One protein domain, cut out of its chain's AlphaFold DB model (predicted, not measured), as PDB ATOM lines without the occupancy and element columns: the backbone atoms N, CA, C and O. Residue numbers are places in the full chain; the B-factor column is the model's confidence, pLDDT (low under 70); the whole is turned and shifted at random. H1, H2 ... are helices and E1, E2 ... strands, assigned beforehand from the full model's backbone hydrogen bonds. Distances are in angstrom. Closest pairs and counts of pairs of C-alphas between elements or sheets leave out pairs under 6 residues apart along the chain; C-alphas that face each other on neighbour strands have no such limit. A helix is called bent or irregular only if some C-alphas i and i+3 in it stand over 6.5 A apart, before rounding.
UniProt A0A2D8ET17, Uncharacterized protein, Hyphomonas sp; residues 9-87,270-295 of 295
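AT A GLANCE: This is residues 9 to 87 and 270 to 295 of the 295 residues of an uncharacterized protein of Hyphomonas sp (UniProt A0A2D8ET17). A small loose body is built of a two-stranded sheet, E3 and E4, with H3 packed on E4 and H2 set crosswise to H3, while the long helix H4 leads off from the end of E4 past H3. Well away from this body, beyond the link of residues 23 to 31, lies a separate hairpin of E1 and E2. The printed part has 105 residues with four named helices and four named strands, in the order E1 E2 H1 E3 H2 H3 E4 H4; each sheet, E1 - E2 and E3 - E4, is antiparallel, and the class is mixed, helices and strands. The whole is loose, with a radius of gyration of the C-alphas of 16.5 A, and spans 50 by 36 by 25 A.

IN THESE COORDINATES: E3 is residues 41 to 45, 13.0 A long, and E4 is residues 273 to 277, 13.1 A. H4 follows at residues 279 to 294, 23.4 A, from C-alpha 279 at (24.858, 11.616, 97.198) to C-alpha 294 at (11.713, -4.115, 108.502). H3 is residues 63 to 72, 15.6 A, and irregular: C-alphas 64 and 67 are 7.5 A apart. H2 is residues 52 to 60, 11.4 A, and H1 is residues 32 to 36, 6.7 A. E1, residues 9 to 12, is 9.8 A long and begins with C-alpha 9 at (11.280, -16.572, 105.503); E2 is residues 18 to 22, 13.0 A.

HOW THE PARTS SIT: E3 and E4 are antiparallel at 147 degrees, with N 42 and O 276 2.9 A apart, within hydrogen-bond range. H3 has 7 pairs of C-alphas within 8 A of E4, the closest those of Ile 69 and Ile 276, 6.3 A. H2 and H3 touch, about perpendicular at 79 degrees, closest at the C-alphas of Glu 57 and Pro 63, 4.5 A. H3 and H4 are close but not clearly touching, about perpendicular at 83 degrees, closest at the C-alphas of Val 68 and Val 282, 7.6 A. H1 and H3 are close but not clearly touching, with the C-alphas of Tyr 35 and Tyr 72 closest at 7.7 A. In the hairpin of E1 and E2, antiparallel at 139 degrees, N 11 and O 19 are 2.8 A apart, within hydrogen-bond range. E1 and H4 are apart. Every O i to N i+4 pair is within range in H1 and H2, against 3 of 6 in H3 and 10 of 12 in H4.

THE WHOLE: The C-alphas farthest apart are those of Asp 15 and Ser 39, 52.7 A. Residues 88 to 269 are not printed, and C-alphas 87 and 270 are 17.3 A apart across the cut. Of the links that are printed whole, none is long. Residues 73 to 87 hold no named element. The mean pLDDT of the printed part is 84.0; residues 32 to 36 and 294 to 295 are under 70.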
ATOM      1  N   ILE A   9      12.492 -15.759 105.471       84.94
ATOM      2  CA  ILE A   9      11.280 -16.572 105.503       84.94
ATOM      3  C   ILE A   9      11.669 -18.045 105.435       84.94
ATOM      4  O   ILE A   9      12.696 -18.407 104.854       84.94
ATOM      5  N   ASP A  10      10.848 -18.896 106.034       84.75
ATOM      6  CA  ASP A  10      11.050 -20.336 105.961       84.75
ATOM      7  C   ASP A  10      10.536 -20.858 104.620       84.75
ATOM      8  O   ASP A  10       9.375 -20.666 104.258       84.75
ATOM      9  N   ASN A  11      11.413 -21.527 103.879       82.12
ATOM     10  CA  ASN A  11      11.086 -22.229 102.651       82.12
ATOM     11  C   ASN A  11      11.115 -23.738 102.897       82.12
ATOM     12  O   ASN A  11      12.106 -24.275 103.402       82.12
ATOM     13  N   ILE A  12      10.034 -24.419 102.525       82.75
ATOM     14  CA  ILE A  12       9.923 -25.873 102.632       82.75
ATOM     15  C   ILE A  12      10.434 -26.469 101.326       82.75
ATOM     16  O   ILE A  12       9.840 -26.285 100.264       82.75
ATOM     17  N   ASN A  13      11.546 -27.186 101.411       82.50
ATOM     18  CA  ASN A  13      12.121 -27.878 100.273       82.50
ATOM     19  C   ASN A  13      11.270 -29.107  99.891       82.50
ATOM     20  O   ASN A  13      10.555 -29.658 100.734       82.50
ATOM     21  N   PRO A  14      11.374 -29.604  98.642       80.44
ATOM     22  CA  PRO A  14      10.644 -30.796  98.192       80.44
ATOM     23  C   PRO A  14      10.930 -32.071  99.007       80.44
ATOM     24  O   PRO A  14      10.163 -33.026  98.941       80.44
ATOM     25  N   ASP A  15      12.028 -32.093  99.765       81.69
ATOM     26  CA  ASP A  15      12.451 -33.182 100.650       81.69
ATOM     27  C   ASP A  15      11.851 -33.100 102.072       81.69
ATOM     28  O   ASP A  15      12.114 -33.968 102.904       81.69
ATOM     29  N   GLY A  16      11.036 -32.077 102.360       78.69
ATOM     30  CA  GLY A  16      10.418 -31.846 103.667       78.69
ATOM     31  C   GLY A  16      11.318 -31.138 104.685       78.69
ATOM     32  O   GLY A  16      10.911 -30.974 105.835       78.69
ATOM     33  N   THR A  17      12.521 -30.706 104.294       82.06
ATOM     34  CA  THR A  17      13.396 -29.887 105.143       82.06
ATOM     35  C   THR A  17      13.034 -28.403 105.044       82.06
ATOM     36  O   THR A  17      12.694 -27.901 103.971       82.06
ATOM     37  N   SER A  18      13.121 -27.679 106.161       80.75
ATOM     38  CA  SER A  18      12.956 -26.221 106.171       80.75
ATOM     39  C   SER A  18      14.309 -25.540 106.000       80.75
ATOM     40  O   SER A  18      15.249 -25.811 106.750       80.75
ATOM     41  N   SER A  19      14.404 -24.627 105.038       83.25
ATOM     42  CA  SER A  19      15.565 -23.763 104.833       83.25
ATOM     43  C   SER A  19      15.165 -22.298 104.983       83.25
ATOM     44  O   SER A  19      14.129 -21.873 104.483       83.25
ATOM     45  N   SER A  20      15.978 -21.515 105.692       83.50
ATOM     46  CA  SER A  20      15.729 -20.083 105.871       83.50
ATOM     47  C   SER A  20      16.281 -19.314 104.668       83.50
ATOM     48  O   SER A  20      17.496 -19.285 104.449       83.50
ATOM     49  N   VAL A  21      15.399 -18.704 103.877       85.75
ATOM     50  CA  VAL A  21      15.746 -17.968 102.650       85.75
ATOM     51  C   VAL A  21      15.429 -16.485 102.796       85.75
ATOM     52  O   VAL A  21      14.610 -16.091 103.621       85.75
ATOM     53  N   ARG A  22      16.091 -15.629 102.009       85.38
ATOM     54  CA  ARG A  22      15.749 -14.198 101.954       85.38
ATOM     55  C   ARG A  22      14.422 -14.023 101.227       85.38
ATOM     56  O   ARG A  22      14.220 -14.615 100.170       85.38
ATOM     57  N   ASP A  23      13.550 -13.191 101.779       82.38
ATOM     58  CA  ASP A  23      12.307 -12.799 101.130       82.38
ATOM     59  C   ASP A  23      12.620 -11.926  99.905       82.38
ATOM     60  O   ASP A  23      12.968 -10.762 100.044       82.38
ATOM     61  N   VAL A  24      12.529 -12.488  98.701       82.38
ATOM     62  CA  VAL A  24      12.695 -11.746  97.438       82.38
ATOM     63  C   VAL A  24      11.359 -11.381  96.785       82.38
ATOM     64  O   VAL A  24      11.350 -10.778  95.715       82.38
ATOM     65  N   ILE A  25      10.225 -11.740  97.400       80.88
ATOM     66  CA  ILE A  25       8.888 -11.431  96.864       80.88
ATOM     67  C   ILE A  25       8.457 -10.000  97.205       80.88
ATOM     68  O   ILE A  25       7.577  -9.438  96.551       80.88
ATOM     69  N   ARG A  26       9.100  -9.378  98.197       79.06
ATOM     70  CA  ARG A  26       8.927  -7.958  98.515       79.06
ATOM     71  C   ARG A  26       9.487  -7.080  97.396       79.06
ATOM     72  O   ARG A  26      10.696  -6.999  97.188       79.06
ATOM     73  N   ARG A  27       8.597  -6.364  96.705       80.56
ATOM     74  CA  ARG A  27       8.976  -5.348  95.717       80.56
ATOM     75  C   ARG A  27       9.155  -3.996  96.393       80.56
ATOM     76  O   ARG A  27       8.235  -3.493  97.030       80.56
ATOM     77  N   VAL A  28      10.311  -3.383  96.170       79.12
ATOM     78  CA  VAL A  28      10.581  -1.997  96.556       79.12
ATOM     79  C   VAL A  28      10.619  -1.132  95.304       79.12
ATOM     80  O   VAL A  28      11.243  -1.497  94.309       79.12
ATOM     81  N   SER A  29       9.946   0.011  95.349       77.81
ATOM     82  CA  SER A  29       9.937   1.011  94.281       77.81
ATOM     83  C   SER A  29       9.913   2.407  94.885       77.81
ATOM     84  O   SER A  29       9.255   2.608  95.906       77.81
ATOM     85  N   PHE A  30      10.567   3.378  94.248       74.56
ATOM     86  CA  PHE A  30      10.435   4.771  94.680       74.56
ATOM     87  C   PHE A  30       9.048   5.322  94.324       74.56
ATOM     88  O   PHE A  30       8.416   4.874  93.362       74.56
ATOM     89  N   SER A  31       8.569   6.282  95.115       70.62
ATOM     90  CA  SER A  31       7.317   6.998  94.861       70.62
ATOM     91  C   SER A  31       7.441   7.919  93.647       70.62
ATOM     92  O   SER A  31       8.519   8.439  93.354       70.62
ATOM     93  N   THR A  32       6.322   8.162  92.958       64.38
ATOM     94  CA  THR A  32       6.258   9.022  91.764       64.38
ATOM     95  C   THR A  32       6.855  10.418  92.014       64.38
ATOM     96  O   THR A  32       7.574  10.947  91.168       64.38
ATOM     97  N   ASP A  33       6.640  10.975  93.210       64.88
ATOM     98  CA  ASP A  33       7.103  12.311  93.609       64.88
ATOM     99  C   ASP A  33       8.635  12.428  93.682       64.88
ATOM    100  O   ASP A  33       9.208  13.457  93.318       64.88
ATOM    101  N   SER A  34       9.322  11.352  94.074       61.41
ATOM    102  CA  SER A  34      10.786  11.314  94.151       61.41
ATOM    103  C   SER A  34      11.461  11.356  92.775       61.41
ATOM    104  O   SER A  34      12.619  11.773  92.685       61.41
ATOM    105  N   TYR A  35      10.749  10.968  91.709       61.16
ATOM    106  CA  TYR A  35      11.237  11.049  90.327       61.16
ATOM    107  C   TYR A  35      10.979  12.408  89.669       61.16
ATOM    108  O   TYR A  35      11.676  12.756  88.715       61.16
ATOM    109  N   LEU A  36       9.960  13.141  90.127       60.41
ATOM    110  CA  LEU A  36       9.552  14.424  89.544       60.41
ATOM    111  C   LEU A  36      10.418  15.587  90.030       60.41
ATOM    112  O   LEU A  36      10.495  16.616  89.363       60.41
ATOM    113  N   ASN A  37      11.091  15.432  91.170       74.31
ATOM    114  CA  ASN A  37      11.939  16.486  91.696       74.31
ATOM    115  C   ASN A  37      13.341  16.461  91.061       74.31
ATOM    116  O   ASN A  37      14.230  15.730  91.503       74.31
ATOM    117  N   GLU A  38      13.547  17.307  90.048       72.56
ATOM    118  CA  GLU A  38      14.826  17.502  89.343       72.56
ATOM    119  C   GLU A  38      15.988  17.883  90.275       72.56
ATOM    120  O   GLU A  38      17.152  17.679  89.932       72.56
ATOM    121  N   SER A  39      15.720  18.387  91.488       80.50
ATOM    122  CA  SER A  39      16.791  18.673  92.444       80.50
ATOM    123  C   SER A  39      17.503  17.417  92.943       80.50
ATOM    124  O   SER A  39      18.636  17.531  93.415       80.50
ATOM    125  N   ASN A  40      16.864  16.247  92.856       83.50
ATOM    126  CA  ASN A  40      17.314  15.022  93.515       83.50
ATOM    127  C   ASN A  40      18.289  14.185  92.681       83.50
ATOM    128  O   ASN A  40      18.936  13.288  93.222       83.50
ATOM    129  N   TYR A  41      18.417  14.472  91.387       87.38
ATOM    130  CA  TYR A  41      19.244  13.696  90.472       87.38
ATOM    131  C   TYR A  41      19.976  14.590  89.474       87.38
ATOM    132  O   TYR A  41      19.633  15.749  89.275       87.38
ATOM    133  N   ASN A  42      21.009  14.034  88.852       89.25
ATOM    134  CA  ASN A  42      21.654  14.604  87.680       89.25
ATOM    135  C   ASN A  42      21.531  13.611  86.522       89.25
ATOM    136  O   ASN A  42      21.573  12.397  86.735       89.25
ATOM    137  N   TYR A  43      21.412  14.118  85.298       90.25
ATOM    138  CA  TYR A  43      21.533  13.275  84.115       90.25
ATOM    139  C   TYR A  43      22.993  12.899  83.887       90.25
ATOM    140  O   TYR A  43      23.890  13.740  83.980       90.25
ATOM    141  N   TYR A  44      23.216  11.630  83.573       92.31
ATOM    142  CA  TYR A  44      24.519  11.113  83.203       92.31
ATOM    143  C   TYR A  44      24.385  10.226  81.969       92.31
ATOM    144  O   TYR A  44      23.524   9.349  81.917       92.31
ATOM    145  N   THR A  45      25.247  10.465  80.985       92.81
ATOM    146  CA  THR A  45      25.363   9.615  79.802       92.81
ATOM    147  C   THR A  45      26.388   8.526  80.090       92.81
ATOM    148  O   THR A  45      27.574   8.820  80.265       92.81
ATOM    149  N   VAL A  46      25.916   7.283  80.161       92.12
ATOM    150  CA  VAL A  46      26.738   6.093  80.392       92.12
ATOM    151  C   VAL A  46      27.770   5.951  79.277       92.12
ATOM    152  O   VAL A  46      27.455   6.114  78.098       92.12
ATOM    153  N   LYS A  47      29.020   5.683  79.653       90.44
ATOM    154  CA  LYS A  47      30.098   5.404  78.705       90.44
ATOM    155  C   LYS A  47      30.163   3.915  78.391       90.44
ATOM    156  O   LYS A  47      29.734   3.081  79.182       90.44
ATOM    157  N   ASP A  48      30.761   3.600  77.250       89.31
ATOM    158  CA  ASP A  48      30.962   2.220  76.820       89.31
ATOM    159  C   ASP A  48      31.701   1.397  77.893       89.31
ATOM    160  O   ASP A  48      32.740   1.821  78.408       89.31
ATOM    161  N   GLY A  49      31.129   0.247  78.257       87.25
ATOM    162  CA  GLY A  49      31.654  -0.663  79.280       87.25
ATOM    163  C   GLY A  49      31.424  -0.252  80.744       87.25
ATOM    164  O   GLY A  49      31.857  -0.978  81.638       87.25
ATOM    165  N   GLU A  50      30.761   0.876  81.030       90.56
ATOM    166  CA  GLU A  50      30.346   1.194  82.403       90.56
ATOM    167  C   GLU A  50      29.193   0.267  82.826       90.56
ATOM    168  O   GLU A  50      28.236   0.064  82.091       90.56
ATOM    169  N   THR A  51      29.272  -0.291  84.031       90.06
ATOM    170  CA  THR A  51      28.212  -1.087  84.673       90.06
ATOM    171  C   THR A  51      27.599  -0.323  85.850       90.06
ATOM    172  O   THR A  51      28.265   0.565  86.402       90.06
ATOM    173  N   PRO A  52      26.383  -0.676  86.319       90.38
ATOM    174  CA  PRO A  52      25.792  -0.074  87.520       90.38
ATOM    175  C   PRO A  52      26.729  -0.078  88.742       90.38
ATOM    176  O   PRO A  52      26.759   0.887  89.511       90.38
ATOM    177  N   ASP A  53      27.536  -1.128  88.887       90.56
ATOM    178  CA  ASP A  53      28.529  -1.283  89.956       90.56
ATOM    179  C   ASP A  53      29.653  -0.254  89.821       90.56
ATOM    180  O   ASP A  53      29.971   0.458  90.773       90.56
ATOM    181  N   SER A  54      30.214  -0.121  88.613       92.44
ATOM    182  CA  SER A  54      31.277   0.852  88.331       92.44
ATOM    183  C   SER A  54      30.803   2.301  88.485       92.44
ATOM    184  O   SER A  54      31.545   3.155  88.970       92.44
ATOM    185  N   LEU A  55      29.545   2.583  88.129       91.81
ATOM    186  CA  LEU A  55      28.940   3.897  88.323       91.81
ATOM    187  C   LEU A  55      28.734   4.195  89.806       91.81
ATOM    188  O   LEU A  55      28.985   5.312  90.246       91.81
ATOM    189  N   SER A  56      28.323   3.197  90.583       91.56
ATOM    190  CA  SER A  56      28.141   3.356  92.028       91.56
ATOM    191  C   SER A  56      29.462   3.621  92.737       91.56
ATOM    192  O   SER A  56      29.537   4.538  93.549       91.56
ATOM    193  N   GLU A  57      30.526   2.913  92.359       92.19
ATOM    194  CA  GLU A  57      31.881   3.197  92.842       92.19
ATOM    195  C   GLU A  57      32.299   4.638  92.509       92.19
ATOM    196  O   GLU A  57      32.797   5.374  93.357       92.19
ATOM    197  N   LYS A  58      32.027   5.087  91.282       91.50
ATOM    198  CA  LYS A  58      32.398   6.422  90.801       91.50
ATOM    199  C   LYS A  58      31.640   7.563  91.484       91.50
ATOM    200  O   LYS A  58      32.235   8.608  91.741       91.50
ATOM    201  N   PHE A  59      30.338   7.404  91.725       90.62
ATOM    202  CA  PHE A  59      29.483   8.464  92.274       90.62
ATOM    203  C   PHE A  59      29.338   8.410  93.796       90.62
ATOM    204  O   PHE A  59      29.182   9.457  94.423       90.62
ATOM    205  N   TYR A  60      29.389   7.216  94.387       89.88
ATOM    206  CA  TYR A  60      29.129   6.995  95.813       89.88
ATOM    207  C   TYR A  60      30.332   6.427  96.575       89.88
ATOM    208  O   TYR A  60      30.305   6.425  97.804       89.88
ATOM    209  N   GLY A  61      31.390   5.981  95.888       90.00
ATOM    210  CA  GLY A  61      32.589   5.412  96.513       90.00
ATOM    211  C   GLY A  61      32.414   3.992  97.060       90.00
ATOM    212  O   GLY A  61      33.255   3.544  97.835       90.00
ATOM    213  N   ASP A  62      31.310   3.319  96.723       88.94
ATOM    214  CA  ASP A  62      31.040   1.933  97.112       88.94
ATOM    215  C   ASP A  62      30.197   1.251  96.014       88.94
ATOM    216  O   ASP A  62      29.124   1.763  95.650       88.94
ATOM    217  N   PRO A  63      30.617   0.083  95.482       89.00
ATOM    218  CA  PRO A  63      29.898  -0.576  94.397       89.00
ATOM    219  C   PRO A  63      28.578  -1.204  94.877       89.00
ATOM    220  O   PRO A  63      27.705  -1.529  94.073       89.00
ATOM    221  N   GLN A  64      28.371  -1.352  96.193       87.94
ATOM    222  CA  GLN A  64      27.171  -1.956  96.775       87.94
ATOM    223  C   GLN A  64      25.909  -1.095  96.657       87.94
ATOM    224  O   GLN A  64      24.835  -1.559  97.063       87.94
ATOM    225  N   PHE A  65      26.018   0.132  96.143       88.31
ATOM    226  CA  PHE A  65      24.889   1.024  95.869       88.31
ATOM    227  C   PHE A  65      24.338   0.909  94.435       88.31
ATOM    228  O   PHE A  65      23.470   1.696  94.058       88.31
ATOM    229  N   ASN A  66      24.749  -0.110  93.667       88.38
ATOM    230  CA  ASN A  66      24.250  -0.397  92.311       88.38
ATOM    231  C   ASN A  66      22.718  -0.401  92.187       88.38
ATOM    232  O   ASN A  66      22.148   0.182  91.265       88.38
ATOM    233  N   TRP A  67      22.039  -0.987  93.167       86.50
ATOM    234  CA  TRP A  67      20.593  -1.113  93.238       86.50
ATOM    235  C   TRP A  67      19.896   0.242  93.346       86.50
ATOM    236  O   TRP A  67      18.772   0.370  92.876       86.50
ATOM    237  N   VAL A  68      20.549   1.266  93.912       87.50
ATOM    238  CA  VAL A  68      19.986   2.621  93.970       87.50
ATOM    239  C   VAL A  68      19.844   3.165  92.553       87.50
ATOM    240  O   VAL A  68      18.783   3.665  92.201       87.50
ATOM    241  N   ILE A  69      20.873   3.006  91.713       88.44
ATOM    242  CA  ILE A  69      20.848   3.445  90.310       88.44
ATOM    243  C   ILE A  69      19.796   2.656  89.522       88.44
ATOM    244  O   ILE A  69      18.994   3.254  88.802       88.44
ATOM    245  N   VAL A  70      19.771   1.331  89.687       88.38
ATOM    246  CA  VAL A  70      18.830   0.430  89.000       88.38
ATOM    247  C   VAL A  70      17.381   0.775  89.349       88.38
ATOM    248  O   VAL A  70      16.577   1.036  88.456       88.38
ATOM    249  N   LEU A  71      17.054   0.846  90.643       85.38
ATOM    250  CA  LEU A  71      15.697   1.148  91.094       85.38
ATOM    251  C   LEU A  71      15.280   2.576  90.730       85.38
ATOM    252  O   LEU A  71      14.124   2.798  90.386       85.38
ATOM    253  N   TYR A  72      16.199   3.545  90.773       86.62
ATOM    254  CA  TYR A  72      15.859   4.945  90.506       86.62
ATOM    255  C   TYR A  72      15.546   5.189  89.027       86.62
ATOM    256  O   TYR A  72      14.782   6.090  88.687       86.62
ATOM    257  N   ASN A  73      16.093   4.354  88.143       87.12
ATOM    258  CA  ASN A  73      15.780   4.357  86.716       87.12
ATOM    259  C   ASN A  73      14.680   3.353  86.338       87.12
ATOM    260  O   ASN A  73      14.398   3.196  85.155       87.12
ATOM    261  N   ASN A  74      14.037   2.701  87.318       85.50
ATOM    262  CA  ASN A  74      13.019   1.668  87.100       85.50
ATOM    263  C   ASN A  74      13.472   0.546  86.149       85.50
ATOM    264  O   ASN A  74      12.665   0.015  85.388       85.50
ATOM    265  N   LEU A  75      14.756   0.186  86.193       84.88
ATOM    266  CA  LEU A  75      15.281  -0.923  85.402       84.88
ATOM    267  C   LEU A  75      14.768  -2.231  86.015       84.88
ATOM    268  O   LEU A  75      14.987  -2.482  87.204       84.88
ATOM    269  N   PHE A  76      14.049  -3.033  85.227       80.12
ATOM    270  CA  PHE A  76      13.475  -4.295  85.693       80.12
ATOM    271  C   PHE A  76      14.498  -5.422  85.577       80.12
ATOM    272  O   PHE A  76      14.703  -6.167  86.535       80.12
ATOM    273  N   ASP A  77      15.164  -5.502  84.427       82.75
ATOM    274  CA  ASP A  77      16.283  -6.396  84.170       82.75
ATOM    275  C   ASP A  77      17.593  -5.591  84.120       82.75
ATOM    276  O   ASP A  77      17.890  -4.947  83.112       82.75
ATOM    277  N   PRO A  78      18.421  -5.618  85.179       76.69
ATOM    278  CA  PRO A  78      19.676  -4.873  85.207       76.69
ATOM    279  C   PRO A  78      20.669  -5.269  84.107       76.69
ATOM    280  O   PRO A  78      21.589  -4.500  83.844       76.69
ATOM    281  N   PHE A  79      20.520  -6.450  83.496       79.00
ATOM    282  CA  PHE A  79      21.431  -6.936  82.461       79.00
ATOM    283  C   PHE A  79      21.037  -6.463  81.064       79.00
ATOM    284  O   PHE A  79      21.924  -6.159  80.276       79.00
ATOM    285  N   TYR A  80      19.739  -6.394  80.751       82.19
ATOM    286  CA  TYR A  80      19.267  -6.032  79.406       82.19
ATOM    287  C   TYR A  80      18.581  -4.666  79.318       82.19
ATOM    288  O   TYR A  80      18.467  -4.133  78.214       82.19
ATOM    289  N   ASP A  81      18.117  -4.089  80.430       84.81
ATOM    290  CA  ASP A  81      17.540  -2.737  80.445       84.81
ATOM    291  C   ASP A  81      18.609  -1.658  80.629       84.81
ATOM    292  O   ASP A  81      18.408  -0.508  80.230       84.81
ATOM    293  N   PHE A  82      19.750  -2.018  81.219       90.25
ATOM    294  CA  PHE A  82      20.912  -1.143  81.287       90.25
ATOM    295  C   PHE A  82      21.599  -1.075  79.910       90.25
ATOM    296  O   PHE A  82      21.612  -2.081  79.196       90.25
ATOM    297  N   PRO A  83      22.152   0.084  79.501       90.94
ATOM    298  CA  PRO A  83      22.860   0.187  78.232       90.94
ATOM    299  C   PRO A  83      24.015  -0.815  78.153       90.94
ATOM    300  O   PRO A  83      24.875  -0.873  79.033       90.94
ATOM    301  N   LEU A  84      24.024  -1.593  77.076       91.06
ATOM    302  CA  LEU A  84      25.053  -2.581  76.788       91.06
ATOM    303  C   LEU A  84      26.288  -1.906  76.196       91.06
ATOM    304  O   LEU A  84      26.180  -0.898  75.483       91.06
ATOM    305  N   SER A  85      27.458  -2.498  76.461       91.94
ATOM    306  CA  SER A  85      28.681  -2.126  75.754       91.94
ATOM    307  C   SER A  85      28.553  -2.450  74.270       91.94
ATOM    308  O   SER A  85      27.729  -3.275  73.871       91.94
ATOM    309  N   ARG A  86      29.385  -1.835  73.430       91.12
ATOM    310  CA  ARG A  86      29.350  -2.093  71.988       91.12
ATOM    311  C   ARG A  86      29.518  -3.579  71.655       91.12
ATOM    312  O   ARG A  86      28.766  -4.099  70.841       91.12
ATOM    313  N   ASN A  87      30.473  -4.253  72.294       92.94
ATOM    314  CA  ASN A  87      30.736  -5.669  72.032       92.94
ATOM    315  C   ASN A  87      29.572  -6.549  72.513       92.94
ATOM    316  O   ASN A  87      29.118  -7.417  71.775       92.94
ATOM    317  N   LYS A 270      19.116   5.312  73.335       90.81
ATOM    318  CA  LYS A 270      18.058   5.901  74.176       90.81
ATOM    319  C   LYS A 270      18.223   5.555  75.661       90.81
ATOM    320  O   LYS A 270      17.830   6.352  76.511       90.81
ATOM    321  N   ARG A 271      18.835   4.409  75.979       90.62
ATOM    322  CA  ARG A 271      19.104   3.944  77.354       90.62
ATOM    323  C   ARG A 271      20.387   4.515  77.964       90.62
ATOM    324  O   ARG A 271      20.565   4.413  79.174       90.62
ATOM    325  N   LEU A 272      21.262   5.150  77.177       90.81
ATOM    326  CA  LEU A 272      22.517   5.727  77.683       90.81
ATOM    327  C   LEU A 272      22.294   6.859  78.689       90.81
ATOM    328  O   LEU A 272      23.141   7.087  79.548       90.81
ATOM    329  N   ASN A 273      21.184   7.590  78.585       90.50
ATOM    330  CA  ASN A 273      20.894   8.708  79.474       90.50
ATOM    331  C   ASN A 273      20.127   8.223  80.703       90.50
ATOM    332  O   ASN A 273      18.912   8.032  80.660       90.50
ATOM    333  N   ILE A 274      20.846   8.079  81.812       90.62
ATOM    334  CA  ILE A 274      20.289   7.637  83.089       90.62
ATOM    335  C   ILE A 274      20.277   8.773  84.108       90.62
ATOM    336  O   ILE A 274      21.027   9.751  84.022       90.62
ATOM    337  N   ARG A 275      19.411   8.636  85.107       90.19
ATOM    338  CA  ARG A 275      19.321   9.534  86.255       90.19
ATOM    339  C   ARG A 275      20.199   8.993  87.375       90.19
ATOM    340  O   ARG A 275      20.018   7.857  87.809       90.19
ATOM    341  N   ILE A 276      21.125   9.813  87.857       90.50
ATOM    342  CA  ILE A 276      21.981   9.500  89.002       90.50
ATOM    343  C   ILE A 276      21.522  10.344  90.193       90.50
ATOM    344  O   ILE A 276      21.678  11.570  90.154       90.50
ATOM    345  N   PRO A 277      20.946   9.726  91.240       88.56
ATOM    346  CA  PRO A 277      20.647  10.410  92.491       88.56
ATOM    347  C   PRO A 277      21.874  11.117  93.067       88.56
ATOM    348  O   PRO A 277      22.989  10.599  93.033       88.56
ATOM    349  N   LYS A 278      21.682  12.312  93.619       87.75
ATOM    350  CA  LYS A 278      22.772  13.022  94.297       87.75
ATOM    351  C   LYS A 278      23.103  12.338  95.627       87.75
ATOM    352  O   LYS A 278      22.220  11.792  96.288       87.75
ATOM    353  N   GLY A 279      24.375  12.360  96.025       83.06
ATOM    354  CA  GLY A 279      24.858  11.616  97.198       83.06
ATOM    355  C   GLY A 279      24.159  11.981  98.515       83.06
ATOM    356  O   GLY A 279      23.935  11.113  99.353       83.06
ATOM    357  N   ASP A 280      23.736  13.236  98.668       83.62
ATOM    358  CA  ASP A 280      22.947  13.740  99.798       83.62
ATOM    359  C   ASP A 280      21.533  13.138  99.874       83.62
ATOM    360  O   ASP A 280      20.978  12.976 100.963       83.62
ATOM    361  N   VAL A 281      20.959  12.772  98.728       83.56
ATOM    362  CA  VAL A 281      19.668  12.080  98.639       83.56
ATOM    363  C   VAL A 281      19.839  10.586  98.908       83.56
ATOM    364  O   VAL A 281      19.014   9.997  99.604       83.56
ATOM    365  N   VAL A 282      20.928   9.973  98.432       83.31
ATOM    366  CA  VAL A 282      21.173   8.528  98.585       83.31
ATOM    367  C   VAL A 282      21.188   8.091 100.044       83.31
ATOM    368  O   VAL A 282      20.568   7.081 100.368       83.31
ATOM    369  N   SER A 283      21.828   8.847 100.939       81.50
ATOM    370  CA  SER A 283      21.845   8.492 102.365       81.50
ATOM    371  C   SER A 283      20.434   8.392 102.953       81.50
ATOM    372  O   SER A 283      20.135   7.420 103.641       81.50
ATOM    373  N   LYS A 284      19.546   9.334 102.608       83.06
ATOM    374  CA  LYS A 284      18.143   9.326 103.054       83.06
ATOM    375  C   LYS A 284      17.359   8.165 102.447       83.06
ATOM    376  O   LYS A 284      16.649   7.473 103.165       83.06
ATOM    377  N   LEU A 285      17.547   7.895 101.152       81.44
ATOM    378  CA  LEU A 285      16.894   6.768 100.475       81.44
ATOM    379  C   LEU A 285      17.277   5.421 101.103       81.44
ATOM    380  O   LEU A 285      16.439   4.534 101.230       81.44
ATOM    381  N   VAL A 286      18.540   5.257 101.502       81.94
ATOM    382  CA  VAL A 286      19.023   4.032 102.154       81.94
ATOM    383  C   VAL A 286      18.435   3.874 103.557       81.94
ATOM    384  O   VAL A 286      18.163   2.748 103.977       81.94
ATOM    385  N   GLU A 287      18.245   4.970 104.289       82.50
ATOM    386  CA  GLU A 287      17.575   4.953 105.593       82.50
ATOM    387  C   GLU A 287      16.097   4.575 105.452       82.50
ATOM    388  O   GLU A 287      15.674   3.588 106.055       82.50
ATOM    389  N   GLU A 288      15.351   5.254 104.578       82.19
ATOM    390  CA  GLU A 288      13.938   4.949 104.297       82.19
ATOM    391  C   GLU A 288      13.749   3.499 103.830       82.19
ATOM    392  O   GLU A 288      12.855   2.790 104.292       82.19
ATOM    393  N   PHE A 289      14.642   3.013 102.964       82.12
ATOM    394  CA  PHE A 289      14.650   1.627 102.506       82.12
ATOM    395  C   PHE A 289      14.741   0.624 103.663       82.12
ATOM    396  O   PHE A 289      13.988  -0.350 103.716       82.12
ATOM    397  N   LYS A 290      15.653   0.866 104.613       80.69
ATOM    398  CA  LYS A 290      15.840   0.001 105.786       80.69
ATOM    399  C   LYS A 290      14.651   0.043 106.736       80.69
ATOM    400  O   LYS A 290      14.405  -0.951 107.418       80.69
ATOM    401  N   GLU A 291      13.952   1.168 106.823       81.62
ATOM    402  CA  GLU A 291      12.741   1.281 107.633       81.62
ATOM    403  C   GLU A 291      11.587   0.498 107.010       81.62
ATOM    404  O   GLU A 291      10.979  -0.320 107.695       81.62
ATOM    405  N   ILE A 292      11.345   0.663 105.707       80.62
ATOM    406  CA  ILE A 292      10.228   0.015 105.005       80.62
ATOM    407  C   ILE A 292      10.378  -1.510 104.983       80.62
ATOM    408  O   ILE A 292       9.394  -2.222 105.150       80.62
ATOM    409  N   ILE A 293      11.593  -2.032 104.796       76.94
ATOM    410  CA  ILE A 293      11.810  -3.486 104.702       76.94
ATOM    411  C   ILE A 293      11.633  -4.212 106.040       76.94
ATOM    412  O   ILE A 293      11.298  -5.398 106.047       76.94
ATOM    413  N   LYS A 294      11.869  -3.528 107.164       69.38
ATOM    414  CA  LYS A 294      11.713  -4.115 108.502       69.38
ATOM    415  C   LYS A 294      10.255  -4.285 108.924       69.38
ATOM    416  O   LYS A 294      10.010  -5.044 109.861       69.38
ATOM    417  N   VAL A 295       9.333  -3.566 108.282       59.47
ATOM    418  CA  VAL A 295       7.879  -3.659 108.500       59.47
ATOM    419  C   VAL A 295       7.321  -4.874 107.767       59.47
ATOM    420  O   VAL A 295       6.512  -5.605 108.371       59.47
TER     421      VAL A 295